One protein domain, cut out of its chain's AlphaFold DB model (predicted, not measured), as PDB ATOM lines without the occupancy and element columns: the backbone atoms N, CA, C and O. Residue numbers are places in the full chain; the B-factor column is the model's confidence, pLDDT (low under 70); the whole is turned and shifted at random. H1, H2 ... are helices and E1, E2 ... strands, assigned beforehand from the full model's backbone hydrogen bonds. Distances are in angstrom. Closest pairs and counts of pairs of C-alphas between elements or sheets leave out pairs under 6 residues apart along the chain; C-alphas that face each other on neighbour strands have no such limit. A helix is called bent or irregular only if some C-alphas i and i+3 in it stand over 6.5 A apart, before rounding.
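What this domain is: This is residues 43 to 236 of the 297 residues of an uncharacterized protein of Sordaria macrospora (strain ATCC MYA-333 / DSM 997 / K(L3346) / K-hell) (UniProt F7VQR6). A long kinked helix, H8, runs through one half of the body, with the helical hairpin of H9 and H10 crossing it on one side and a tiny two-strand sheet, E1 and E2, beside its residues 176 to 187 on the other. Its last part crosses H1, and H1, H4 and H5, nearly aligned, pack in the other half, while little H6 lies farthest out. The printed part has 194 residues with ten named helices and two named strands, in the order E1, H1 to H7, E2, H8 to H10; it is mostly helix and the strands are antiparallel. It is compact, with a radius of gyration of the C-alphas of 16.2 A and spans of 50 by 39 by 36 A.

How they stand to each other: E1, residues 43 to 45, is the antiparallel neighbour of E2, residues 162 to 164; N 45 and O 162 are 2.8 A apart, within hydrogen-bond range. H1, residues 57 to 69, touches H4, residues 102 to 111, opposite ways at a shallow tilt of 13 degrees, closest at C-alphas 65 and 106, 6.0 A. H1 touches H5, residues 115 to 122, the same way at 13 degrees, a shallow tilt, closest at C-alphas 57 and 115, 5.1 A. H2, residues 71 to 76, is close but not clearly touching H3, residues 80 to 83; C-alphas 75 and 83 are 5.6 A apart. H6, residues 130 to 134, touches no helix. H7, residues 151 to 154, touches H5, closest at C-alphas 116 and 154, 5.2 A. H8, residues 173 to 196, touches H1 with residues 187 to 195 alone, closest at C-alphas 62 and 194, 4.1 A, at a steep tilt of 69.7 degrees, only just short of about perpendicular. H9, residues 205 to 218, touches H8 about perpendicular at 80 degrees, with C-alphas 185 and 212 closest at 5.3 A. H10, residues 223 to 234, forms a hairpin with H9, closest at C-alphas 209 and 233, 5.7 A. Every O i to N i+4 pair is within hydrogen-bond range in H1, H2, H4, H5, H6 and H9, against 18 of 20 in H8 and 7 of 8 in H10; H3 and H7 are too short for one.

Where its parts are: E1 begins at C-alpha 43 (293.375, 244.655, 411.260). H1 is 18.2 A long, H4 14.3 A, H9 19.8 A and H10 16.4 A. H8, 34.3 A, is irregular, with C-alphas 192 and 195 7.8 A apart, and has a kink of 47 degrees near residue 190. H10 ends at C-alpha 234 (272.901, 239.807, 418.408).

The domain as a whole: The C-alphas of Arg 138 and Ser 223 are the two farthest apart, 50.4 A. The printed part has no cut. The links E1 to H1, H3 to H4 and H6 to H7 are long. Residues 49 to 53 and 156 to 159 have pLDDT under 70.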
ATOM      1  N   ILE A  43     292.718 245.768 410.567       96.75
ATOM      2  CA  ILE A  43     293.375 244.655 411.260       96.75
ATOM      3  C   ILE A  43     294.212 243.863 410.264       96.75
ATOM      4  O   ILE A  43     293.682 243.292 409.316       96.75
ATOM      5  N   HIS A  44     295.523 243.812 410.489       95.06
ATOM      6  CA  HIS A  44     296.451 243.034 409.674       95.06
ATOM      7  C   HIS A  44     296.684 241.655 410.289       95.06
ATOM      8  O   HIS A  44     297.092 241.538 411.442       95.06
ATOM      9  N   LEU A  45     296.478 240.614 409.490       94.19
ATOM     10  CA  LEU A  45     296.619 239.216 409.872       94.19
ATOM     11  C   LEU A  45     297.812 238.607 409.137       94.19
ATOM     12  O   LEU A  45     297.930 238.748 407.919       94.19
ATOM     13  N   ALA A  46     298.665 237.889 409.857       90.94
ATOM     14  CA  ALA A  46     299.739 237.084 409.285       90.94
ATOM     15  C   ALA A  46     299.722 235.686 409.916       90.94
ATOM     16  O   ALA A  46     299.376 235.563 411.094       90.94
ATOM     17  N   PRO A  47     300.099 234.638 409.165       87.88
ATOM     18  CA  PRO A  47     300.224 233.298 409.708       87.88
ATOM     19  C   PRO A  47     301.333 233.261 410.760       87.88
ATOM     20  O   PRO A  47     302.356 233.945 410.648       87.88
ATOM     21  N   LEU A  48     301.115 232.443 411.784       78.50
ATOM     22  CA  LEU A  48     302.087 232.194 412.835       78.50
ATOM     23  C   LEU A  48     302.969 231.014 412.410       78.50
ATOM     24  O   LEU A  48     302.604 229.868 412.635       78.50
ATOM     25  N   ASP A  49     304.111 231.296 411.790       66.50
ATOM     26  CA  ASP A  49     305.161 230.304 411.530       66.50
ATOM     27  C   ASP A  49     306.528 230.940 411.838       66.50
ATOM     28  O   ASP A  49     306.788 232.088 411.456       66.50
ATOM     29  N   SER A  50     307.355 230.222 412.601       56.50
ATOM     30  CA  SER A  50     308.702 230.626 413.015       56.50
ATOM     31  C   SER A  50     309.741 230.524 411.899       56.50
ATOM     32  O   SER A  50     310.739 231.237 411.965       56.50
ATOM     33  N   GLU A  51     309.512 229.696 410.879       50.78
ATOM     34  CA  GLU A  51     310.481 229.443 409.808       50.78
ATOM     35  C   GLU A  51     310.013 230.007 408.461       50.78
ATOM     36  O   GLU A  51     310.789 230.674 407.768       50.78
ATOM     37  N   HIS A  52     308.731 229.849 408.103       55.34
ATOM     38  CA  HIS A  52     308.198 230.317 406.816       55.34
ATOM     39  C   HIS A  52     306.781 230.920 406.921       55.34
ATOM     40  O   HIS A  52     305.809 230.291 406.506       55.34
ATOM     41  N   PRO A  53     306.625 232.183 407.375       69.38
ATOM     42  CA  PRO A  53     305.326 232.821 407.620       69.38
ATOM     43  C   PRO A  53     304.615 233.182 406.313       69.38
ATOM     44  O   PRO A  53     304.597 234.332 405.873       69.38
ATOM     45  N   LYS A  54     304.043 232.183 405.647       82.50
ATOM     46  CA  LYS A  54     303.367 232.340 404.365       82.50
ATOM     47  C   LYS A  54     302.010 231.669 404.425       82.50
ATOM     48  O   LYS A  54     301.900 230.497 404.752       82.50
ATOM     49  N   TRP A  55     300.980 232.414 404.035       90.56
ATOM     50  CA  TRP A  55     299.653 231.849 403.830       90.56
ATOM     51  C   TRP A  55     299.751 230.697 402.836       90.56
ATOM     52  O   TRP A  55     300.359 230.874 401.773       90.56
ATOM     53  N   SER A  56     299.184 229.535 403.158       91.75
ATOM     54  CA  SER A  56     299.115 228.441 402.196       91.75
ATOM     55  C   SER A  56     298.082 228.762 401.110       91.75
ATOM     56  O   SER A  56     297.209 229.618 401.274       91.75
ATOM     57  N   ARG A  57     298.162 228.075 399.965       93.56
ATOM     58  CA  ARG A  57     297.140 228.217 398.914       93.56
ATOM     59  C   ARG A  57     295.766 227.780 399.413       93.56
ATOM     60  O   ARG A  57     294.779 228.424 399.073       93.56
ATOM     61  N   SER A  58     295.728 226.718 400.217       95.25
ATOM     62  CA  SER A  58     294.490 226.199 400.796       95.25
ATOM     63  C   SER A  58     293.852 227.225 401.727       95.25
ATOM     64  O   SER A  58     292.676 227.525 401.563       95.25
ATOM     65  N   ASP A  59     294.640 227.837 402.617       94.94
ATOM     66  CA  ASP A  59     294.140 228.859 403.545       94.94
ATOM     67  C   ASP A  59     293.589 230.066 402.793       94.94
ATOM     68  O   ASP A  59     292.482 230.515 403.069       94.94
ATOM     69  N   MET A  60     294.331 230.569 401.799       95.81
ATOM     70  CA  MET A  60     293.883 231.715 401.004       95.81
ATOM     71  C   MET A  60     292.580 231.417 400.277       95.81
ATOM     72  O   MET A  60     291.674 232.242 400.287       95.81
ATOM     73  N   ARG A  61     292.469 230.235 399.669       97.88
ATOM     74  CA  ARG A  61     291.262 229.815 398.963       97.88
ATOM     75  C   ARG A  61     290.070 229.680 399.908       97.88
ATOM     76  O   ARG A  61     289.020 230.259 399.639       97.88
ATOM     77  N   ALA A  62     290.233 228.958 401.014       98.38
ATOM     78  CA  ALA A  62     289.181 228.733 401.999       98.38
ATOM     79  C   ALA A  62     288.728 230.052 402.657       98.38
ATOM     80  O   ALA A  62     287.526 230.304 402.811       98.38
ATOM     81  N   LEU A  63     289.676 230.944 402.960       98.44
ATOM     82  CA  LEU A  63     289.395 232.286 403.456       98.44
ATOM     83  C   LEU A  63     288.649 233.129 402.418       98.44
ATOM     84  O   LEU A  63     287.610 233.694 402.746       98.44
ATOM     85  N   SER A  64     289.109 233.174 401.164       98.50
ATOM     86  CA  SER A  64     288.427 233.885 400.075       98.50
ATOM     87  C   SER A  64     286.988 233.408 399.885       98.50
ATOM     88  O   SER A  64     286.076 234.229 399.845       98.50
ATOM     89  N   LYS A  65     286.758 232.089 399.849       98.56
ATOM     90  CA  LYS A  65     285.409 231.505 399.769       98.56
ATOM     91  C   LYS A  65     284.527 231.957 400.932       98.56
ATOM     92  O   LYS A  65     283.406 232.411 400.713       98.56
ATOM     93  N   SER A  66     285.050 231.900 402.155       98.69
ATOM     94  CA  SER A  66     284.323 232.333 403.354       98.69
ATOM     95  C   SER A  66     284.013 233.828 403.342       98.69
ATOM     96  O   SER A  66     282.910 234.210 403.721       98.69
ATOM     97  N   ILE A  67     284.945 234.671 402.883       98.44
ATOM     98  CA  ILE A  67     284.742 236.120 402.739       98.44
ATOM     99  C   ILE A  67     283.573 236.396 401.798       98.44
ATOM    100  O   ILE A  67     282.679 237.152 402.160       98.44
ATOM    101  N   LEU A  68     283.558 235.766 400.619       97.69
ATOM    102  CA  LEU A  68     282.493 235.964 399.634       97.69
ATOM    103  C   LEU A  68     281.148 235.414 400.127       97.69
ATOM    104  O   LEU A  68     280.118 236.061 399.957       97.69
ATOM    105  N   TYR A  69     281.154 234.236 400.754       97.69
ATOM    106  CA  TYR A  69     279.943 233.580 401.248       97.69
ATOM    107  C   TYR A  69     279.303 234.347 402.409       97.69
ATOM    108  O   TYR A  69     278.099 234.579 402.406       97.69
ATOM    109  N   PHE A  70     280.095 234.783 403.389       97.69
ATOM    110  CA  PHE A  70     279.597 235.484 404.574       97.69
ATOM    111  C   PHE A  70     279.576 237.010 404.434       97.69
ATOM    112  O   PHE A  70     279.311 237.697 405.418       97.69
ATOM    113  N   GLU A  71     279.813 237.558 403.239       96.06
ATOM    114  CA  GLU A  71     279.927 239.004 403.022       96.06
ATOM    115  C   GLU A  71     278.711 239.781 403.561       96.06
ATOM    116  O   GLU A  71     278.869 240.746 404.305       96.06
ATOM    117  N   SER A  72     277.495 239.311 403.267       94.19
ATOM    118  CA  SER A  72     276.249 239.929 403.745       94.19
ATOM    119  C   SER A  72     276.047 239.801 405.259       94.19
ATOM    120  O   SER A  72     275.401 240.645 405.879       94.19
ATOM    121  N   CYS A  73     276.605 238.756 405.869       96.06
ATOM    122  CA  CYS A  73     276.545 238.543 407.311       96.06
ATOM    123  C   CYS A  73     277.529 239.461 408.041       96.06
ATOM    124  O   CYS A  73     277.193 240.014 409.084       96.06
ATOM    125  N   LEU A  74     278.718 239.664 407.464       96.69
ATOM    126  CA  LEU A  74     279.671 240.669 407.929       96.69
ATOM    127  C   LEU A  74     279.109 242.084 407.749       96.69
ATOM    128  O   LEU A  74     279.276 242.910 408.633       96.69
ATOM    129  N   ASP A  75     278.378 242.363 406.669       94.69
ATOM    130  CA  ASP A  75     277.682 243.645 406.513       94.69
ATOM    131  C   ASP A  75     276.630 243.887 407.596       94.69
ATOM    132  O   ASP A  75     276.501 245.012 408.078       94.69
ATOM    133  N   ALA A  76     275.895 242.851 408.003       94.56
ATOM    134  CA  ALA A  76     274.839 242.979 409.004       94.56
ATOM    135  C   ALA A  76     275.362 243.453 410.372       94.56
ATOM    136  O   ALA A  76     274.670 244.210 411.049       94.56
ATOM    137  N   VAL A  77     276.589 243.072 410.745       95.31
ATOM    138  CA  VAL A  77     277.241 243.525 411.991       95.31
ATOM    139  C   VAL A  77     277.931 244.888 411.858       95.31
ATOM    140  O   VAL A  77     278.451 245.423 412.833       95.31
ATOM    141  N   MET A  78     277.971 245.461 410.652       93.12
ATOM    142  CA  MET A  78     278.583 246.765 410.406       93.12
ATOM    143  C   MET A  78     277.539 247.882 410.475       93.12
ATOM    144  O   MET A  78     276.409 247.697 409.997       93.12
ATOM    145  N   PRO A  79     277.928 249.083 410.951       89.56
ATOM    146  CA  PRO A  79     277.119 250.284 410.781       89.56
ATOM    147  C   PRO A  79     276.777 250.514 409.305       89.56
ATOM    148  O   PRO A  79     277.614 250.276 408.429       89.56
ATOM    149  N   LEU A  80     275.575 251.028 409.023       85.38
ATOM    150  CA  LEU A  80     275.063 251.204 407.655       85.38
ATOM    151  C   LEU A  80     276.053 251.943 406.739       85.38
ATOM    152  O   LEU A  80     276.346 251.466 405.644       85.38
ATOM    153  N   TYR A  81     276.652 253.038 407.219       83.75
ATOM    154  CA  TYR A  81     277.600 253.849 406.443       83.75
ATOM    155  C   TYR A  81     278.889 253.101 406.046       83.75
ATOM    156  O   TYR A  81     279.586 253.507 405.116       83.75
ATOM    157  N   ARG A  82     279.228 251.996 406.725       87.62
ATOM    158  CA  ARG A  82     280.399 251.168 406.395       87.62
ATOM    159  C   ARG A  82     280.106 250.082 405.368       87.62
ATOM    160  O   ARG A  82     281.049 249.626 404.723       87.62
ATOM    161  N   ARG A  83     278.840 249.705 405.164       87.81
ATOM    162  CA  ARG A  83     278.436 248.644 404.220       87.81
ATOM    163  C   ARG A  83     278.741 249.025 402.770       87.81
ATOM    164  O   ARG A  83     279.169 248.184 401.988       87.81
ATOM    165  N   THR A  84     278.608 250.298 402.416       82.06
ATOM    166  CA  THR A  84     278.811 250.803 401.044       82.06
ATOM    167  C   THR A  84     280.065 251.672 400.896       82.06
ATOM    168  O   THR A  84     280.234 252.369 399.898       82.06
ATOM    169  N   SER A  85     280.980 251.626 401.872       82.88
ATOM    170  CA  SER A  85     282.170 252.481 401.885       82.88
ATOM    171  C   SER A  85     283.094 252.227 400.686       82.88
ATOM    172  O   SER A  85     283.573 251.114 400.463       82.88
ATOM    173  N   VAL A  86     283.454 253.295 399.968       79.62
ATOM    174  CA  VAL A  86     284.435 253.246 398.864       79.62
ATOM    175  C   VAL A  86     285.852 252.883 399.330       79.62
ATOM    176  O   VAL A  86     286.697 252.506 398.514       79.62
ATOM    177  N   PHE A  87     286.114 252.974 400.638       80.19
ATOM    178  CA  PHE A  87     287.389 252.635 401.278       80.19
ATOM    179  C   PHE A  87     287.483 251.159 401.702       80.19
ATOM    180  O   PHE A  87     288.571 250.694 402.052       80.19
ATOM    181  N   ALA A  88     286.361 250.435 401.661       89.12
ATOM    182  CA  ALA A  88     286.239 249.028 402.024       89.12
ATOM    183  C   ALA A  88     285.140 248.372 401.169       89.12
ATOM    184  O   ALA A  88     284.067 248.017 401.658       89.12
ATOM    185  N   LYS A  89     285.402 248.238 399.866       89.75
ATOM    186  CA  LYS A  89     284.447 247.665 398.909       89.75
ATOM    187  C   LYS A  89     284.349 246.149 399.039       89.75
ATOM    188  O   LYS A  89     285.309 245.496 399.449       89.75
ATOM    189  N   SER A  90     283.217 245.599 398.611       92.62
ATOM    190  CA  SER A  90     283.033 244.155 398.438       92.62
ATOM    191  C   SER A  90     284.176 243.536 397.634       92.62
ATOM    192  O   SER A  90     284.547 244.049 396.576       92.62
ATOM    193  N   ASN A  91     284.707 242.412 398.120       94.75
ATOM    194  CA  ASN A  91     285.732 241.632 397.421       94.75
ATOM    195  C   ASN A  91     285.201 240.980 396.137       94.75
ATOM    196  O   ASN A  91     285.982 240.654 395.245       94.75
ATOM    197  N   ARG A  92     283.875 240.835 396.019       91.06
ATOM    198  CA  ARG A  92     283.196 240.358 394.808       91.06
ATOM    199  C   ARG A  92     283.083 241.436 393.732       91.06
ATOM    200  O   ARG A  92     282.892 241.102 392.568       91.06
ATOM    201  N   ASN A  93     283.182 242.715 394.104       86.00
ATOM    202  CA  ASN A  93     282.998 243.840 393.189       86.00
ATOM    203  C   ASN A  93     284.229 244.049 392.288       86.00
ATOM    204  O   ASN A  93     285.004 244.999 392.441       86.00
ATOM    205  N   ASN A  94     284.407 243.110 391.366       84.31
ATOM    206  CA  ASN A  94     285.392 243.123 390.303       84.31
ATOM    207  C   ASN A  94     284.796 242.477 389.046       84.31
ATOM    208  O   ASN A  94     283.837 241.708 389.128       84.31
ATOM    209  N   LYS A  95     285.386 242.769 387.885       85.12
ATOM    210  CA  LYS A  95     284.888 242.325 386.578       85.12
ATOM    211  C   LYS A  95     284.692 240.808 386.472       85.12
ATOM    212  O   LYS A  95     283.787 240.359 385.776       85.12
ATOM    213  N   GLN A  96     285.524 240.032 387.164       88.31
ATOM    214  CA  GLN A  96     285.518 238.579 387.098       88.31
ATOM    215  C   GLN A  96     284.416 237.949 387.960       88.31
ATOM    216  O   GLN A  96     283.789 236.993 387.523       88.31
ATOM    217  N   MET A  97     284.172 238.462 389.170       92.69
ATOM    218  CA  MET A  97     283.283 237.830 390.160       92.69
ATOM    219  C   MET A  97     281.937 238.545 390.366       92.69
ATOM    220  O   MET A  97     281.021 237.952 390.941       92.69
ATOM    221  N   ALA A  98     281.775 239.788 389.896       90.06
ATOM    222  CA  ALA A  98     280.569 240.585 390.145       90.06
ATOM    223  C   ALA A  98     279.287 239.927 389.604       90.06
ATOM    224  O   ALA A  98     278.238 240.005 390.243       90.06
ATOM    225  N   TYR A  99     279.388 239.244 388.461       90.50
ATOM    226  CA  TYR A  99     278.252 238.621 387.769       90.50
ATOM    227  C   TYR A  99     278.107 237.119 388.035       90.50
ATOM    228  O   TYR A  99     277.111 236.524 387.635       90.50
ATOM    229  N   LEU A 100     279.072 236.509 388.726       94.12
ATOM    230  CA  LEU A 100     279.070 235.083 389.042       94.12
ATOM    231  C   LEU A 100     278.229 234.804 390.283       94.12
ATOM    232  O   LEU A 100     278.294 235.549 391.262       94.12
ATOM    233  N   THR A 101     277.480 233.709 390.295       95.69
ATOM    234  CA  THR A 101     276.896 233.149 391.519       95.69
ATOM    235  C   THR A 101     277.994 232.777 392.523       95.69
ATOM    236  O   THR A 101     279.154 232.587 392.161       95.69
ATOM    237  N   ILE A 102     277.647 232.610 393.805       96.44
ATOM    238  CA  ILE A 102     278.632 232.186 394.818       96.44
ATOM    239  C   ILE A 102     279.264 230.830 394.463       96.44
ATOM    240  O   ILE A 102     280.459 230.639 394.681       96.44
ATOM    241  N   ALA A 103     278.500 229.913 393.859       97.44
ATOM    242  CA  ALA A 103     279.021 228.625 393.406       97.44
ATOM    243  C   ALA A 103     280.051 228.782 392.279       97.44
ATOM    244  O   ALA A 103     281.099 228.142 392.313       97.44
ATOM    245  N   GLU A 104     279.794 229.666 391.317       97.69
ATOM    246  CA  GLU A 104     280.741 229.971 390.240       97.69
ATOM    247  C   GLU A 104     281.983 230.700 390.763       97.69
ATOM    248  O   GLU A 104     283.091 230.368 390.349       97.69
ATOM    249  N   CYS A 105     281.837 231.617 391.728       97.62
ATOM    250  CA  CYS A 105     282.976 232.227 392.418       97.62
ATOM    251  C   CYS A 105     283.852 231.171 393.105       97.62
ATOM    252  O   CYS A 105     285.077 231.250 393.035       97.62
ATOM    253  N   PHE A 106     283.246 230.177 393.764       97.88
ATOM    254  CA  PHE A 106     283.986 229.094 394.415       97.88
ATOM    255  C   PHE A 106     284.762 228.268 393.391       97.88
ATOM    256  O   PHE A 106     285.972 228.130 393.540       97.88
ATOM    257  N   SER A 107     284.095 227.811 392.326       97.88
ATOM    258  CA  SER A 107     284.733 227.070 391.230       97.88
ATOM    259  C   SER A 107     285.862 227.868 390.575       97.88
ATOM    260  O   SER A 107     286.920 227.321 390.262       97.88
ATOM    261  N   TYR A 108     285.670 229.178 390.399       97.69
ATOM    262  CA  TYR A 108     286.702 230.061 389.872       97.69
ATOM    263  C   TYR A 108     287.919 230.119 390.803       97.69
ATOM    264  O   TYR A 108     289.034 229.865 390.353       97.69
ATOM    265  N   LEU A 109     287.721 230.359 392.103       97.31
ATOM    266  CA  LEU A 109     288.804 230.352 393.095       97.31
ATOM    267  C   LEU A 109     289.504 228.984 393.196       97.31
ATOM    268  O   LEU A 109     290.717 228.940 393.395       97.31
ATOM    269  N   ASP A 110     288.769 227.882 393.036       97.62
ATOM    270  CA  ASP A 110     289.315 226.519 392.998       97.62
ATOM    271  C   ASP A 110     290.235 226.282 391.795       97.62
ATOM    272  O   ASP A 110     291.236 225.573 391.922       97.62
ATOM    273  N   SER A 111     289.941 226.915 390.654       97.38
ATOM    274  CA  SER A 111     290.750 226.806 389.433       97.38
ATOM    275  C   SER A 111     292.105 227.528 389.517       97.38
ATOM    276  O   SER A 111     292.998 227.284 388.702       97.38
ATOM    277  N   LEU A 112     292.295 228.411 390.505       96.69
ATOM    278  CA  LEU A 112     293.525 229.185 390.664       96.69
ATOM    279  C   LEU A 112     294.628 228.348 391.336       96.69
ATOM    280  O   LEU A 112     294.570 227.970 392.512       96.69
ATOM    281  N   ASN A 113     295.701 228.097 390.585       93.12
ATOM    282  CA  ASN A 113     296.802 227.234 391.027       93.12
ATOM    283  C   ASN A 113     297.878 227.957 391.848       93.12
ATOM    284  O   ASN A 113     298.656 227.309 392.546       93.12
ATOM    285  N   GLU A 114     297.901 229.292 391.837       92.19
ATOM    286  CA  GLU A 114     298.895 230.077 392.568       92.19
ATOM    287  C   GLU A 114     298.267 231.020 393.592       92.19
ATOM    288  O   GLU A 114     297.285 231.714 393.328       92.19
ATOM    289  N   ARG A 115     298.926 231.129 394.750       92.00
ATOM    290  CA  ARG A 115     298.558 232.046 395.839       92.00
ATOM    291  C   ARG A 115     298.418 233.492 395.371       92.00
ATOM    292  O   ARG A 115     297.438 234.154 395.691       92.00
ATOM    293  N   LYS A 116     299.379 233.967 394.572       92.31
ATOM    294  CA  LYS A 116     299.389 235.341 394.053       92.31
ATOM    295  C   LYS A 116     298.178 235.636 393.160       92.31
ATOM    296  O   LYS A 116     297.702 236.764 393.167       92.31
ATOM    297  N   HIS A 117     297.661 234.632 392.442       94.81
ATOM    298  CA  HIS A 117     296.466 234.785 391.610       94.81
ATOM    299  C   HIS A 117     295.217 234.915 392.482       94.81
ATOM    300  O   HIS A 117     294.467 235.863 392.295       94.81
ATOM    301  N   ILE A 118     295.055 234.065 393.505       96.25
ATOM    302  CA  ILE A 118     293.954 234.203 394.477       96.25
ATOM    303  C   ILE A 118     293.989 235.591 395.131       96.25
ATOM    304  O   ILE A 118     292.980 236.288 395.155       96.25
ATOM    305  N   ALA A 119     295.157 236.026 395.620       95.62
ATOM    306  CA  ALA A 119     295.304 237.357 396.206       95.62
ATOM    307  C   ALA A 119     294.953 238.473 395.216       95.62
ATOM    308  O   ALA A 119     294.237 239.394 395.594       95.62
ATOM    309  N   GLY A 120     295.437 238.381 393.973       95.56
ATOM    310  CA  GLY A 120     295.159 239.350 392.915       95.56
ATOM    311  C   GLY A 120     293.666 239.492 392.633       95.56
ATOM    312  O   GLY A 120     293.167 240.612 392.618       95.56
ATOM    313  N   GLU A 121     292.939 238.380 392.505       96.19
ATOM    314  CA  GLU A 121     291.491 238.406 392.258       96.19
ATOM    315  C   GLU A 121     290.701 239.025 393.413       96.19
ATOM    316  O   GLU A 121     289.753 239.776 393.187       96.19
ATOM    317  N   MET A 122     291.128 238.799 394.658       96.81
ATOM    318  CA  MET A 122     290.479 239.400 395.828       96.81
ATOM    319  C   MET A 122     290.650 240.923 395.914       96.81
ATOM    320  O   MET A 122     289.938 241.555 396.694       96.81
ATOM    321  N   VAL A 123     291.566 241.525 395.145       95.19
ATOM    322  CA  VAL A 123     291.813 242.981 395.127       95.19
ATOM    323  C   VAL A 123     291.843 243.588 393.721       95.19
ATOM    324  O   VAL A 123     292.351 244.699 393.528       95.19
ATOM    325  N   ARG A 124     291.311 242.871 392.728       94.75
ATOM    326  CA  ARG A 124     291.240 243.322 391.337       94.75
ATOM    327  C   ARG A 124     290.172 244.397 391.194       94.75
ATOM    328  O   ARG A 124     289.005 244.153 391.471       94.75
ATOM    329  N   CYS A 125     290.559 245.569 390.714       90.69
ATOM    330  CA  CYS A 125     289.692 246.721 390.531       90.69
ATOM    331  C   CYS A 125     289.432 246.986 389.047       90.69
ATOM    332  O   CYS A 125     290.364 247.045 388.245       90.69
ATOM    333  N   ASP A 126     288.153 247.158 388.706       88.31
ATOM    334  CA  ASP A 126     287.706 247.514 387.359       88.31
ATOM    335  C   ASP A 126     288.016 249.004 387.082       88.31
ATOM    336  O   ASP A 126     287.675 249.853 387.926       88.31
ATOM    337  N   PRO A 127     288.631 249.356 385.933       88.62
ATOM    338  CA  PRO A 127     288.882 250.748 385.548       88.62
ATOM    339  C   PRO A 127     287.596 251.585 385.459       88.62
ATOM    340  O   PRO A 127     287.615 252.781 385.738       88.62
ATOM    341  N   ASN A 128     286.454 250.963 385.163       87.19
ATOM    342  CA  ASN A 128     285.151 251.614 385.111       87.19
ATOM    343  C   ASN A 128     284.491 251.761 386.485       87.19
ATOM    344  O   ASN A 128     283.434 252.380 386.570       87.19
ATOM    345  N   SER A 129     285.062 251.236 387.572       82.94
ATOM    346  CA  SER A 129     284.551 251.499 388.925       82.94
ATOM    347  C   SER A 129     284.743 252.972 389.321       82.94
ATOM    348  O   SER A 129     285.566 253.679 388.741       82.94
ATOM    349  N   SER A 130     284.040 253.455 390.355       81.62
ATOM    350  CA  SER A 130     284.223 254.830 390.863       81.62
ATOM    351  C   SER A 130     285.684 255.143 391.212       81.62
ATOM    352  O   SER A 130     286.178 256.222 390.907       81.62
ATOM    353  N   THR A 131     286.403 254.177 391.787       83.88
ATOM    354  CA  THR A 131     287.842 254.297 392.068       83.88
ATOM    355  C   THR A 131     288.701 254.222 390.817       83.88
ATOM    356  O   THR A 131     289.650 254.987 390.723       83.88
ATOM    357  N   GLY A 132     288.393 253.331 389.872       86.06
ATOM    358  CA  GLY A 132     289.144 253.231 388.618       86.06
ATOM    359  C   GLY A 132     289.092 254.534 387.823       86.06
ATOM    360  O   GLY A 132     290.139 255.073 387.467       86.06
ATOM    361  N   ARG A 133     287.888 255.108 387.675       87.62
ATOM    362  CA  ARG A 133     287.679 256.411 387.028       87.62
ATOM    363  C   ARG A 133     288.403 257.534 387.762       87.62
ATOM    364  O   ARG A 133     289.081 258.329 387.123       87.62
ATOM    365  N   ALA A 134     288.312 257.567 389.094       85.62
ATOM    366  CA  ALA A 134     288.982 258.586 389.902       85.62
ATOM    367  C   ALA A 134     290.514 258.514 389.848       85.62
ATOM    368  O   ALA A 134     291.181 259.533 389.979       85.62
ATOM    369  N   LEU A 135     291.073 257.322 389.627       86.44
ATOM    370  CA  LEU A 135     292.511 257.099 389.474       86.44
ATOM    371  C   LEU A 135     292.979 257.128 388.009       86.44
ATOM    372  O   LEU A 135     294.132 256.781 387.741       86.44
ATOM    373  N   GLY A 136     292.101 257.472 387.060       90.62
ATOM    374  CA  GLY A 136     292.425 257.537 385.631       90.62
ATOM    375  C   GLY A 136     292.871 256.202 385.022       90.62
ATOM    376  O   GLY A 136     293.630 256.189 384.051       90.62
ATOM    377  N   GLN A 137     292.448 255.075 385.598       91.12
ATOM    378  CA  GLN A 137     292.887 253.748 385.171       91.12
ATOM    379  C   GLN A 137     292.203 253.343 383.862       91.12
ATOM    380  O   GLN A 137     291.009 253.567 383.677       91.12
ATOM    381  N   ARG A 138     292.967 252.733 382.948       93.38
ATOM    382  CA  ARG A 138     292.487 252.302 381.616       93.38
ATOM    383  C   ARG A 138     292.391 250.785 381.455       93.38
ATOM    384  O   ARG A 138     291.861 250.302 380.462       93.38
ATOM    385  N   SER A 139     292.902 250.041 382.426       93.25
ATOM    386  CA  SER A 139     292.877 248.583 382.481       93.25
ATOM    387  C   SER A 139     292.633 248.137 383.915       93.25
ATOM    388  O   SER A 139     292.806 248.925 384.847       93.25
ATOM    389  N   ASP A 140     292.265 246.869 384.093       92.44
ATOM    390  CA  ASP A 140     292.202 246.253 385.417       92.44
ATOM    391  C   ASP A 140     293.523 246.452 386.166       92.44
ATOM    392  O   ASP A 140     294.612 246.342 385.593       92.44
ATOM    393  N   PHE A 141     293.420 246.727 387.461       93.38
ATOM    394  CA  PHE A 141     294.561 247.005 388.324       93.38
ATOM    395  C   PHE A 141     294.299 246.477 389.733       93.38
ATOM    396  O   PHE A 141     293.162 246.213 390.113       93.38
ATOM    397  N   LEU A 142     295.349 246.305 390.531       93.62
ATOM    398  CA  LEU A 142     295.214 245.867 391.919       93.62
ATOM    399  C   LEU A 142     295.103 247.082 392.837       93.62
ATOM    400  O   LEU A 142     295.850 248.047 392.681       93.62
ATOM    401  N   HIS A 143     294.193 247.044 393.808       92.38
ATOM    402  CA  HIS A 143     293.938 248.194 394.674       92.38
ATOM    403  C   HIS A 143     293.605 247.775 396.109       92.38
ATOM    404  O   HIS A 143     292.928 246.785 396.329       92.38
ATOM    405  N   SER A 144     294.015 248.551 397.114       90.94
ATOM    406  CA  SER A 144     293.851 248.190 398.537       90.94
ATOM    407  C   SER A 144     292.453 248.445 399.122       90.94
ATOM    408  O   SER A 144     292.165 248.049 400.246       90.94
ATOM    409  N   GLY A 145     291.577 249.124 398.381       89.31
ATOM    410  CA  GLY A 145     290.252 249.585 398.828       89.31
ATOM    411  C   GLY A 145     289.162 248.509 398.925       89.31
ATOM    412  O   GLY A 145     288.039 248.769 398.497       89.31
ATOM    413  N   TYR A 146     289.484 247.331 399.457       93.75
ATOM    414  CA  TYR A 146     288.563 246.203 399.652       93.75
ATOM    415  C   TYR A 146     288.375 245.886 401.137       93.75
ATOM    416  O   TYR A 146     289.259 246.162 401.942       93.75
ATOM    417  N   ARG A 147     287.230 245.298 401.510       96.38
ATOM    418  CA  ARG A 147     286.928 244.885 402.898       96.38
ATOM    419  C   ARG A 147     288.006 243.965 403.445       96.38
ATOM    420  O   ARG A 147     288.461 244.174 404.564       96.38
ATOM    421  N   TRP A 148     288.439 243.011 402.630       97.88
ATOM    422  CA  TRP A 148     289.611 242.190 402.883       97.88
ATOM    423  C   TRP A 148     290.673 242.482 401.830       97.88
ATOM    424  O   TRP A 148     290.529 242.147 400.660       97.88
ATOM    425  N   ASN A 149     291.752 243.137 402.224       96.06
ATOM    426  CA  ASN A 149     292.815 243.562 401.332       96.06
ATOM    427  C   ASN A 149     293.965 242.539 401.333       96.06
ATOM    428  O   ASN A 149     294.671 242.366 402.326       96.06
ATOM    429  N   PHE A 150     294.163 241.890 400.185       95.81
ATOM    430  CA  PHE A 150     295.203 240.886 399.937       95.81
ATOM    431  C   PHE A 150     296.451 241.478 399.252       95.81
ATOM    432  O   PHE A 150     297.382 240.744 398.924       95.81
ATOM    433  N   LEU A 151     296.514 242.794 399.025       93.06
ATOM    434  CA  LEU A 151     297.553 243.425 398.200       93.06
ATOM    435  C   LEU A 151     298.985 243.183 398.722       93.06
ATOM    436  O   LEU A 151     299.920 243.041 397.930       93.06
ATOM    437  N   ASN A 152     299.159 243.058 400.043       90.69
ATOM    438  CA  ASN A 152     300.459 242.752 400.653       90.69
ATOM    439  C   ASN A 152     300.974 241.343 400.295       90.69
ATOM    440  O   ASN A 152     302.180 241.115 400.332       90.69
ATOM    441  N   LEU A 153     300.092 240.418 399.896       90.62
ATOM    442  CA  LEU A 153     300.467 239.092 399.395       90.62
ATOM    443  C   LEU A 153     300.921 239.113 397.935       90.62
ATOM    444  O   LEU A 153     301.720 238.270 397.540       90.62
ATOM    445  N   VAL A 154     300.420 240.053 397.128       87.06
ATOM    446  CA  VAL A 154     300.772 240.126 395.702       87.06
ATOM    447  C   VAL A 154     302.145 240.754 395.510       87.06
ATOM    448  O   VAL A 154     302.974 240.232 394.773       87.06
ATOM    449  N   HIS A 155     302.409 241.864 396.197       80.62
ATOM    450  CA  HIS A 155     303.677 242.576 396.047       80.62
ATOM    451  C   HIS A 155     304.827 241.968 396.857       80.62
ATOM    452  O   HIS A 155     305.920 242.529 396.840       80.62
ATOM    453  N   ASN A 156     304.592 240.871 397.594       66.31
ATOM    454  CA  ASN A 156     305.535 240.300 398.563       66.31
ATOM    455  C   ASN A 156     306.143 241.363 399.507       66.31
ATOM    456  O   ASN A 156     307.272 241.228 399.972       66.31
ATOM    457  N   LYS A 157     305.404 242.448 399.775       58.41
ATOM    458  CA  LYS A 157     305.814 243.491 400.718       58.41
ATOM    459  C   LYS A 157     305.454 243.013 402.122       58.41
ATOM    460  O   LYS A 157     304.349 242.511 402.323       58.41
ATOM    461  N   SER A 158     306.331 243.239 403.104       57.38
ATOM    462  CA  SER A 158     306.166 242.810 404.512       57.38
ATOM    463  C   SER A 158     306.115 241.277 404.706       57.38
ATOM    464  O   SER A 158     306.488 240.523 403.814       57.38
ATOM    465  N   ARG A 159     305.631 240.798 405.865       64.44
ATOM    466  CA  ARG A 159     305.375 239.370 406.164       64.44
ATOM    467  C   ARG A 159     304.176 238.773 405.393       64.44
ATOM    468  O   ARG A 159     303.687 237.716 405.766       64.44
ATOM    469  N   GLY A 160     303.669 239.450 404.357       82.25
ATOM    470  CA  GLY A 160     302.514 238.991 403.579       82.25
ATOM    471  C   GLY A 160     301.226 238.946 404.407       82.25
ATOM    472  O   GLY A 160     300.689 237.874 404.676       82.25
ATOM    473  N   THR A 161     300.733 240.105 404.844       91.56
ATOM    474  CA  THR A 161     299.499 240.174 405.644       91.56
ATOM    475  C   THR A 161     298.240 240.165 404.777       91.56
ATOM    476  O   THR A 161     298.256 240.690 403.665       91.56
ATOM    477  N   ILE A 162     297.118 239.723 405.335       95.56
ATOM    478  CA  ILE A 162     295.771 240.049 404.844       95.56
ATOM    479  C   ILE A 162     295.183 241.106 405.780       95.56
ATOM    480  O   ILE A 162     295.273 240.957 406.994       95.56
ATOM    481  N   GLU A 163     294.624 242.187 405.244       96.50
ATOM    482  CA  GLU A 163     294.114 243.308 406.041       96.50
ATOM    483  C   GLU A 163     292.580 243.370 405.996       96.50
ATOM    484  O   GLU A 163     291.996 243.562 404.933       96.50
ATOM    485  N   PHE A 164     291.916 243.254 407.145       97.88
ATOM    486  CA  PHE A 164     290.485 243.510 407.287       97.88
ATOM    487  C   PHE A 164     290.243 245.000 407.548       97.88
ATOM    488  O   PHE A 164     290.695 245.537 408.556       97.88
ATOM    489  N   ARG A 165     289.547 245.673 406.629       96.44
ATOM    490  CA  ARG A 165     289.400 247.140 406.561       96.44
ATOM    491  C   ARG A 165     287.977 247.631 406.813       96.44
ATOM    492  O   ARG A 165     287.732 248.835 406.798       96.44
ATOM    493  N   GLN A 166     287.021 246.719 406.960       95.31
ATOM    494  CA  GLN A 166     285.597 247.043 407.037       95.31
ATOM    495  C   GLN A 166     285.125 247.727 408.339       95.31
ATOM    496  O   GLN A 166     284.207 248.544 408.232       95.31
ATOM    497  N   PRO A 167     285.712 247.470 409.524       96.31
ATOM    498  CA  PRO A 167     285.252 248.076 410.770       96.31
ATOM    499  C   PRO A 167     285.294 249.610 410.790       96.31
ATOM    500  O   PRO A 167     286.226 250.198 410.219       96.31
ATOM    501  N   PRO A 168     284.333 250.273 411.471       94.44
ATOM    502  CA  PRO A 168     284.363 251.715 411.730       94.44
ATOM    503  C   PRO A 168     285.606 252.125 412.534       94.44
ATOM    504  O   PRO A 168     286.346 251.271 413.024       94.44
ATOM    505  N   GLY A 169     285.860 253.431 412.654       92.81
ATOM    506  CA  GLY A 169     286.848 253.926 413.613       92.81
ATOM    507  C   GLY A 169     286.450 253.539 415.039       92.81
ATOM    508  O   GLY A 169     285.285 253.660 415.403       92.81
ATOM    509  N   SER A 170     287.404 253.037 415.822       92.81
ATOM    510  CA  SER A 170     287.198 252.705 417.238       92.81
ATOM    511  C   SER A 170     287.615 253.875 418.122       92.81
ATOM    512  O   SER A 170     288.733 254.371 417.983       92.81
ATOM    513  N   THR A 171     286.745 254.283 419.043       89.94
ATOM    514  CA  THR A 171     287.025 255.331 420.043       89.94
ATOM    515  C   THR A 171     287.310 254.738 421.424       89.94
ATOM    516  O   THR A 171     287.814 255.425 422.312       89.94
ATOM    517  N   THR A 172     287.048 253.440 421.603       91.56
ATOM    518  CA  THR A 172     287.374 252.692 422.823       91.56
ATOM    519  C   THR A 172     288.258 251.477 422.534       91.56
ATOM    520  O   THR A 172     288.231 250.899 421.440       91.56
ATOM    521  N   SER A 173     289.019 251.029 423.540       93.38
ATOM    522  CA  SER A 173     289.793 249.781 423.454       93.38
ATOM    523  C   SER A 173     288.883 248.581 423.202       93.38
ATOM    524  O   SER A 173     289.172 247.757 422.341       93.38
ATOM    525  N   GLY A 174     287.744 248.516 423.894       94.44
ATOM    526  CA  GLY A 174     286.790 247.420 423.773       94.44
ATOM    527  C   GLY A 174     286.228 247.240 422.360       94.44
ATOM    528  O   GLY A 174     286.079 246.101 421.916       94.44
ATOM    529  N   GLU A 175     285.961 248.325 421.631       93.94
ATOM    530  CA  GLU A 175     285.569 248.259 420.216       93.94
ATOM    531  C   GLU A 175     286.702 247.705 419.351       93.94
ATOM    532  O   GLU A 175     286.493 246.748 418.604       93.94
ATOM    533  N   ALA A 176     287.911 248.264 419.477       94.38
ATOM    534  CA  ALA A 176     289.067 247.833 418.695       94.38
ATOM    535  C   ALA A 176     289.384 246.346 418.931       94.38
ATOM    536  O   ALA A 176     289.534 245.580 417.978       94.38
ATOM    537  N   ILE A 177     289.404 245.923 420.198       97.25
ATOM    538  CA  ILE A 177     289.609 244.534 420.626       97.25
ATOM    539  C   ILE A 177     288.537 243.614 420.027       97.25
ATOM    540  O   ILE A 177     288.867 242.547 419.510       97.25
ATOM    541  N   THR A 178     287.267 244.031 420.032       97.81
ATOM    542  CA  THR A 178     286.166 243.238 419.457       97.81
ATOM    543  C   THR A 178     286.369 243.011 417.956       97.81
ATOM    544  O   THR A 178     286.224 241.882 417.485       97.81
ATOM    545  N   TRP A 179     286.787 244.038 417.209       98.00
ATOM    546  CA  TRP A 179     287.085 243.907 415.779       98.00
ATOM    547  C   TRP A 179     288.309 243.033 415.492       98.00
ATOM    548  O   TRP A 179     288.284 242.249 414.541       98.00
ATOM    549  N   ILE A 180     289.354 243.122 416.322       97.88
ATOM    550  CA  ILE A 180     290.533 242.247 416.238       97.88
ATOM    551  C   ILE A 180     290.124 240.786 416.438       97.88
ATOM    552  O   ILE A 180     290.479 239.932 415.624       97.88
ATOM    553  N   ILE A 181     289.340 240.499 417.480       98.50
ATOM    554  CA  ILE A 181     288.875 239.143 417.787       98.50
ATOM    555  C   ILE A 181     287.981 238.612 416.667       98.50
ATOM    556  O   ILE A 181     288.193 237.479 416.234       98.50
ATOM    557  N   LEU A 182     287.038 239.415 416.160       98.62
ATOM    558  CA  LEU A 182     286.205 239.040 415.017       98.62
ATOM    559  C   LEU A 182     287.073 238.646 413.818       98.62
ATOM    560  O   LEU A 182     286.896 237.558 413.278       98.62
ATOM    561  N   ALA A 183     288.015 239.504 413.417       98.50
ATOM    562  CA  ALA A 183     288.857 239.273 412.245       98.50
ATOM    563  C   ALA A 183     289.722 238.013 412.392       98.50
ATOM    564  O   ALA A 183     289.778 237.193 411.473       98.50
ATOM    565  N   MET A 184     290.366 237.840 413.551       98.00
ATOM    566  CA  MET A 184     291.222 236.689 413.849       98.00
ATOM    567  C   MET A 184     290.426 235.383 413.888       98.00
ATOM    568  O   MET A 184     290.778 234.433 413.188       98.00
ATOM    569  N   CYS A 185     289.331 235.343 414.653       98.50
ATOM    570  CA  CYS A 185     288.509 234.142 414.803       98.50
ATOM    571  C   CYS A 185     287.820 233.777 413.484       98.50
ATOM    572  O   CYS A 185     287.796 232.608 413.105       98.50
ATOM    573  N   PHE A 186     287.313 234.769 412.744       98.69
ATOM    574  CA  PHE A 186     286.770 234.545 411.408       98.69
ATOM    575  C   PHE A 186     287.824 233.948 410.476       98.69
ATOM    576  O   PHE A 186     287.553 232.941 409.831       98.69
ATOM    577  N   ALA A 187     289.031 234.515 410.424       98.06
ATOM    578  CA  ALA A 187     290.080 234.002 409.552       98.06
ATOM    579  C   ALA A 187     290.493 232.568 409.922       98.06
ATOM    580  O   ALA A 187     290.612 231.727 409.033       98.06
ATOM    581  N   GLN A 188     290.654 232.265 411.215       96.94
ATOM    582  CA  GLN A 188     291.002 230.922 411.694       96.94
ATOM    583  C   GLN A 188     289.945 229.882 411.298       96.94
ATOM    584  O   GLN A 188     290.279 228.864 410.687       96.94
ATOM    585  N   VAL A 189     288.666 230.148 411.584       97.75
ATOM    586  CA  VAL A 189     287.588 229.209 411.238       97.75
ATOM    587  C   VAL A 189     287.365 229.123 409.726       97.75
ATOM    588  O   VAL A 189     287.086 228.041 409.212       97.75
ATOM    589  N   ALA A 190     287.541 230.226 408.996       98.12
ATOM    590  CA  ALA A 190     287.429 230.268 407.543       98.12
ATOM    591  C   ALA A 190     288.514 229.434 406.857       98.12
ATOM    592  O   ALA A 190     288.205 228.691 405.930       98.12
ATOM    593  N   CYS A 191     289.762 229.489 407.329       97.00
ATOM    594  CA  CYS A 191     290.826 228.632 406.800       97.00
ATOM    595  C   CYS A 191     290.529 227.148 407.062       97.00
ATOM    596  O   CYS A 191     290.744 226.314 406.190       97.00
ATOM    597  N   ALA A 192     289.962 226.824 408.228       96.06
ATOM    598  CA  ALA A 192     289.644 225.448 408.599       96.06
ATOM    599  C   ALA A 192     288.399 224.874 407.895       96.06
ATOM    600  O   ALA A 192     288.321 223.665 407.684       96.06
ATOM    601  N   LYS A 193     287.392 225.701 407.582       96.25
ATOM    602  CA  LYS A 193     286.062 225.236 407.132       96.25
ATOM    603  C   LYS A 193     285.589 225.808 405.801       96.25
ATOM    604  O   LYS A 193     284.555 225.371 405.302       96.25
ATOM    605  N   GLY A 194     286.301 226.772 405.227       96.50
ATOM    606  CA  GLY A 194     285.854 227.503 404.043       96.50
ATOM    607  C   GLY A 194     285.665 226.629 402.806       96.50
ATOM    608  O   GLY A 194     284.738 226.860 402.035       96.50
ATOM    609  N   ASP A 195     286.475 225.581 402.646       96.25
ATOM    610  CA  ASP A 195     286.319 224.611 401.552       96.25
ATOM    611  C   ASP A 195     285.118 223.663 401.746       96.25
ATOM    612  O   ASP A 195     284.650 223.071 400.777       96.25
ATOM    613  N   SER A 196     284.572 223.566 402.962       95.81
ATOM    614  CA  SER A 196     283.377 222.766 403.277       95.81
ATOM    615  C   SER A 196     282.070 223.560 403.160       95.81
ATOM    616  O   SER A 196     280.993 223.018 403.415       95.81
ATOM    617  N   LEU A 197     282.139 224.852 402.816       96.94
ATOM    618  CA  LEU A 197     280.959 225.685 402.608       96.94
ATOM    619  C   LEU A 197     280.161 225.202 401.395       96.94
ATOM    620  O   LEU A 197     280.710 224.919 400.332       96.94
ATOM    621  N   ARG A 198     278.836 225.166 401.541       96.38
ATOM    622  CA  ARG A 198     277.913 224.787 400.470       96.38
ATOM    623  C   ARG A 198     277.376 226.064 399.822       96.38
ATOM    624  O   ARG A 198     276.515 226.711 400.407       96.38
ATOM    625  N   PRO A 199     277.823 226.440 398.611       94.31
ATOM    626  CA  PRO A 199     277.512 227.750 398.025       94.31
ATOM    627  C   PRO A 199     276.034 227.948 397.646       94.31
ATOM    628  O   PRO A 199     275.641 229.056 397.290       94.31
ATOM    629  N   LYS A 200     275.226 226.880 397.680       93.25
ATOM    630  CA  LYS A 200     273.772 226.928 397.463       93.25
ATOM    631  C   LYS A 200     272.991 227.244 398.740       93.25
ATOM    632  O   LYS A 200     271.844 227.672 398.645       93.25
ATOM    633  N   ASP A 201     273.589 227.013 399.906       93.81
ATOM    634  CA  ASP A 201     272.953 227.315 401.182       93.81
ATOM    635  C   ASP A 201     273.024 228.831 401.425       93.81
ATOM    636  O   ASP A 201     273.968 229.506 401.006       93.81
ATOM    637  N   ARG A 202     272.002 229.400 402.070       91.19
ATOM    638  CA  ARG A 202     271.977 230.839 402.359       91.19
ATOM    639  C   ARG A 202     272.877 231.134 403.568       91.19
ATOM    640  O   ARG A 202     272.645 230.556 404.637       91.19
ATOM    641  N   PRO A 203     273.850 232.061 403.465       93.25
ATOM    642  CA  PRO A 203     274.614 232.500 404.625       93.25
ATOM    643  C   PRO A 203     273.678 233.195 405.619       93.25
ATOM    644  O   PRO A 203     272.752 233.909 405.229       93.25
ATOM    645  N   ASN A 204     273.910 232.987 406.912       92.19
ATOM    646  CA  ASN A 204     273.134 233.634 407.963       92.19
ATOM    647  C   ASN A 204     274.039 234.102 409.107       92.19
ATOM    648  O   ASN A 204     275.049 233.469 409.431       92.19
ATOM    649  N   VAL A 205     273.647 235.226 409.708       95.25
ATOM    650  CA  VAL A 205     274.406 235.925 410.753       95.25
ATOM    651  C   VAL A 205     274.602 235.043 411.980       95.25
ATOM    652  O   VAL A 205     275.694 235.017 412.539       95.25
ATOM    653  N   GLN A 206     273.581 234.273 412.365       94.12
ATOM    654  CA  GLN A 206     273.645 233.386 413.523       94.12
ATOM    655  C   GLN A 206     274.738 232.321 413.360       94.12
ATOM    656  O   GLN A 206     275.564 232.152 414.250       94.12
ATOM    657  N   THR A 207     274.811 231.668 412.198       93.75
ATOM    658  CA  THR A 207     275.832 230.651 411.894       93.75
ATOM    659  C   THR A 207     277.231 231.255 411.900       93.75
ATOM    660  O   THR A 207     278.141 230.662 412.478       93.75
ATOM    661  N   LEU A 208     277.410 232.436 411.296       96.94
ATOM    662  CA  LEU A 208     278.689 233.150 411.339       96.94
ATOM    663  C   LEU A 208     279.082 233.496 412.783       96.94
ATOM    664  O   LEU A 208     280.215 233.239 413.190       96.94
ATOM    665  N   GLY A 209     278.145 234.039 413.560       97.44
ATOM    666  CA  GLY A 209     278.364 234.386 414.959       97.44
ATOM    667  C   GLY A 209     278.714 233.171 415.813       97.44
ATOM    668  O   GLY A 209     279.639 233.235 416.617       97.44
ATOM    669  N   ASP A 210     278.068 232.029 415.581       97.31
ATOM    670  CA  ASP A 210     278.376 230.774 416.267       97.31
ATOM    671  C   ASP A 210     279.752 230.224 415.884       97.31
ATOM    672  O   ASP A 210     280.478 229.729 416.749       97.31
ATOM    673  N   TRP A 211     280.139 230.315 414.606       97.00
ATOM    674  CA  TRP A 211     281.477 229.933 414.144       97.00
ATOM    675  C   TRP A 211     282.552 230.751 414.851       97.00
ATOM    676  O   TRP A 211     283.465 230.187 415.455       97.00
ATOM    677  N   VAL A 212     282.407 232.072 414.808       98.19
ATOM    678  CA  VAL A 212     283.357 233.022 415.385       98.19
ATOM    679  C   VAL A 212     283.400 232.906 416.912       98.19
ATOM    680  O   VAL A 212     284.484 232.890 417.490       98.19
ATOM    681  N   HIS A 213     282.255 232.755 417.580       98.31
ATOM    682  CA  HIS A 213     282.204 232.615 419.036       98.31
ATOM    683  C   HIS A 213     282.833 231.300 419.517       98.31
ATOM    684  O   HIS A 213     283.600 231.303 420.480       98.31
ATOM    685  N   ARG A 214     282.557 230.170 418.849       98.19
ATOM    686  CA  ARG A 214     283.202 228.883 419.175       98.19
ATOM    687  C   ARG A 214     284.709 228.949 418.972       98.19
ATOM    688  O   ARG A 214     285.448 228.414 419.794       98.19
ATOM    689  N   GLU A 215     285.153 229.621 417.918       98.38
ATOM    690  CA  GLU A 215     286.575 229.835 417.677       98.38
ATOM    691  C   GLU A 215     287.207 230.712 418.765       98.38
ATOM    692  O   GLU A 215     288.256 230.359 419.292       98.38
ATOM    693  N   ALA A 216     286.525 231.770 419.211       98.44
ATOM    694  CA  ALA A 216     286.987 232.589 420.330       98.44
ATOM    695  C   ALA A 216     287.100 231.786 421.641       98.44
ATOM    696  O   ALA A 216     288.048 231.977 422.401       98.44
ATOM    697  N   VAL A 217     286.168 230.856 421.908       98.31
ATOM    698  CA  VAL A 217     286.271 229.922 423.048       98.31
ATOM    699  C   VAL A 217     287.502 229.029 422.897       98.31
ATOM    700  O   VAL A 217     288.291 228.916 423.831       98.31
ATOM    701  N   ARG A 218     287.683 228.423 421.718       97.88
ATOM    702  CA  ARG A 218     288.805 227.524 421.417       97.88
ATOM    703  C   ARG A 218     290.157 228.226 421.540       97.88
ATOM    704  O   ARG A 218     291.109 227.627 422.025       97.88
ATOM    705  N   ALA A 219     290.231 229.482 421.110       96.38
ATOM    706  CA  ALA A 219     291.438 230.294 421.157       96.38
ATOM    707  C   ALA A 219     291.772 230.814 422.565       96.38
ATOM    708  O   ALA A 219     292.845 231.379 422.737       96.38
ATOM    709  N   GLY A 220     290.893 230.634 423.560       97.69
ATOM    710  CA  GLY A 220     291.119 231.113 424.927       97.69
ATOM    711  C   GLY A 220     290.864 232.610 425.118       97.69
ATOM    712  O   GLY A 220     291.409 233.205 426.043       97.69
ATOM    713  N   VAL A 221     290.044 233.233 424.265       98.00
ATOM    714  CA  VAL A 221     289.705 234.660 424.387       98.00
ATOM    715  C   VAL A 221     289.016 234.923 425.743       98.00
ATOM    716  O   VAL A 221     288.070 234.195 426.092       98.00
ATOM    717  N   PRO A 222     289.410 235.974 426.495       97.56
ATOM    718  CA  PRO A 222     288.781 236.317 427.771       97.56
ATOM    719  C   PRO A 222     287.255 236.453 427.671       97.56
ATOM    720  O   PRO A 222     286.706 236.920 426.667       97.56
ATOM    721  N   SER A 223     286.547 236.014 428.716       97.44
ATOM    722  CA  SER A 223     285.079 235.892 428.723       97.44
ATOM    723  C   SER A 223     284.364 237.210 428.423       97.44
ATOM    724  O   SER A 223     283.370 237.221 427.696       97.44
ATOM    725  N   GLU A 224     284.885 238.329 428.924       96.31
ATOM    726  CA  GLU A 224     284.297 239.645 428.692       96.31
ATOM    727  C   GLU A 224     284.315 240.054 427.215       96.31
ATOM    728  O   GLU A 224     283.324 240.592 426.715       96.31
ATOM    729  N   HIS A 225     285.395 239.746 426.493       97.19
ATOM    730  CA  HIS A 225     285.513 240.056 425.073       97.19
ATOM    731  C   HIS A 225     284.712 239.075 424.219       97.19
ATOM    732  O   HIS A 225     284.128 239.481 423.216       97.19
ATOM    733  N   ARG A 226     284.584 237.811 424.648       97.69
ATOM    734  CA  ARG A 226     283.654 236.855 424.021       97.69
ATOM    735  C   ARG A 226     282.203 237.321 424.111       97.69
ATOM    736  O   ARG A 226     281.473 237.215 423.131       97.69
ATOM    737  N   ARG A 227     281.798 237.893 425.248       97.88
ATOM    738  CA  ARG A 227     280.461 238.480 425.418       97.88
ATOM    739  C   ARG A 227     280.237 239.671 424.483       97.88
ATOM    740  O   ARG A 227     279.205 239.718 423.826       97.88
ATOM    741  N   ARG A 228     281.202 240.594 424.368       96.94
ATOM    742  CA  ARG A 228     281.117 241.721 423.413       96.94
ATOM    743  C   ARG A 228     281.032 241.239 421.963       96.94
ATOM    744  O   ARG A 228     280.229 241.748 421.192       96.94
ATOM    745  N   LEU A 229     281.819 240.221 421.611       97.81
ATOM    746  CA  LEU A 229     281.768 239.590 420.295       97.81
ATOM    747  C   LEU A 229     280.398 238.966 420.014       97.81
ATOM    748  O   LEU A 229     279.890 239.121 418.912       97.81
ATOM    749  N   ARG A 230     279.789 238.281 420.989       97.31
ATOM    750  CA  ARG A 230     278.435 237.721 420.855       97.31
ATOM    751  C   ARG A 230     277.402 238.828 420.641       97.31
ATOM    752  O   ARG A 230     276.651 238.736 419.674       97.31
ATOM    753  N   GLN A 231     277.452 239.873 421.470       96.31
ATOM    754  CA  GLN A 231     276.564 241.036 421.392       96.31
ATOM    755  C   GLN A 231     276.591 241.684 420.003       96.31
ATOM    756  O   GLN A 231     275.544 241.994 419.455       96.31
ATOM    757  N   LEU A 232     277.772 241.796 419.384       95.38
ATOM    758  CA  LEU A 232     277.916 242.335 418.028       95.38
ATOM    759  C   LEU A 232     277.047 241.601 416.986       95.38
ATOM    760  O   LEU A 232     276.541 242.221 416.055       95.38
ATOM    761  N   PHE A 233     276.894 240.282 417.119       95.94
ATOM    762  CA  PHE A 233     276.044 239.488 416.228       95.94
ATOM    763  C   PHE A 233     274.568 239.524 416.623       95.94
ATOM    764  O   PHE A 233     273.719 239.378 415.748       95.94
ATOM    765  N   ASP A 234     274.273 239.695 417.909       92.56
ATOM    766  CA  ASP A 234     272.901 239.807 418.408       92.56
ATOM    767  C   ASP A 234     272.286 241.160 417.996       92.56
ATOM    768  O   ASP A 234     271.112 241.223 417.640       92.56
ATOM    769  N   ASP A 235     273.113 242.208 417.920       92.19
ATOM    770  CA  ASP A 235     272.752 243.553 417.443       92.19
ATOM    771  C   ASP A 235     272.800 243.694 415.912       92.19
ATOM    772  O   ASP A 235     272.599 244.783 415.365       92.19
ATOM    773  N   ALA A 236     273.110 242.614 415.191       91.44
ATOM    774  CA  ALA A 236     273.251 242.660 413.748       91.44
ATOM    775  C   ALA A 236     271.930 243.057 413.082       91.44
ATOM    776  O   ALA A 236     270.894 242.433 413.296       91.44
TER     777      ALA A 236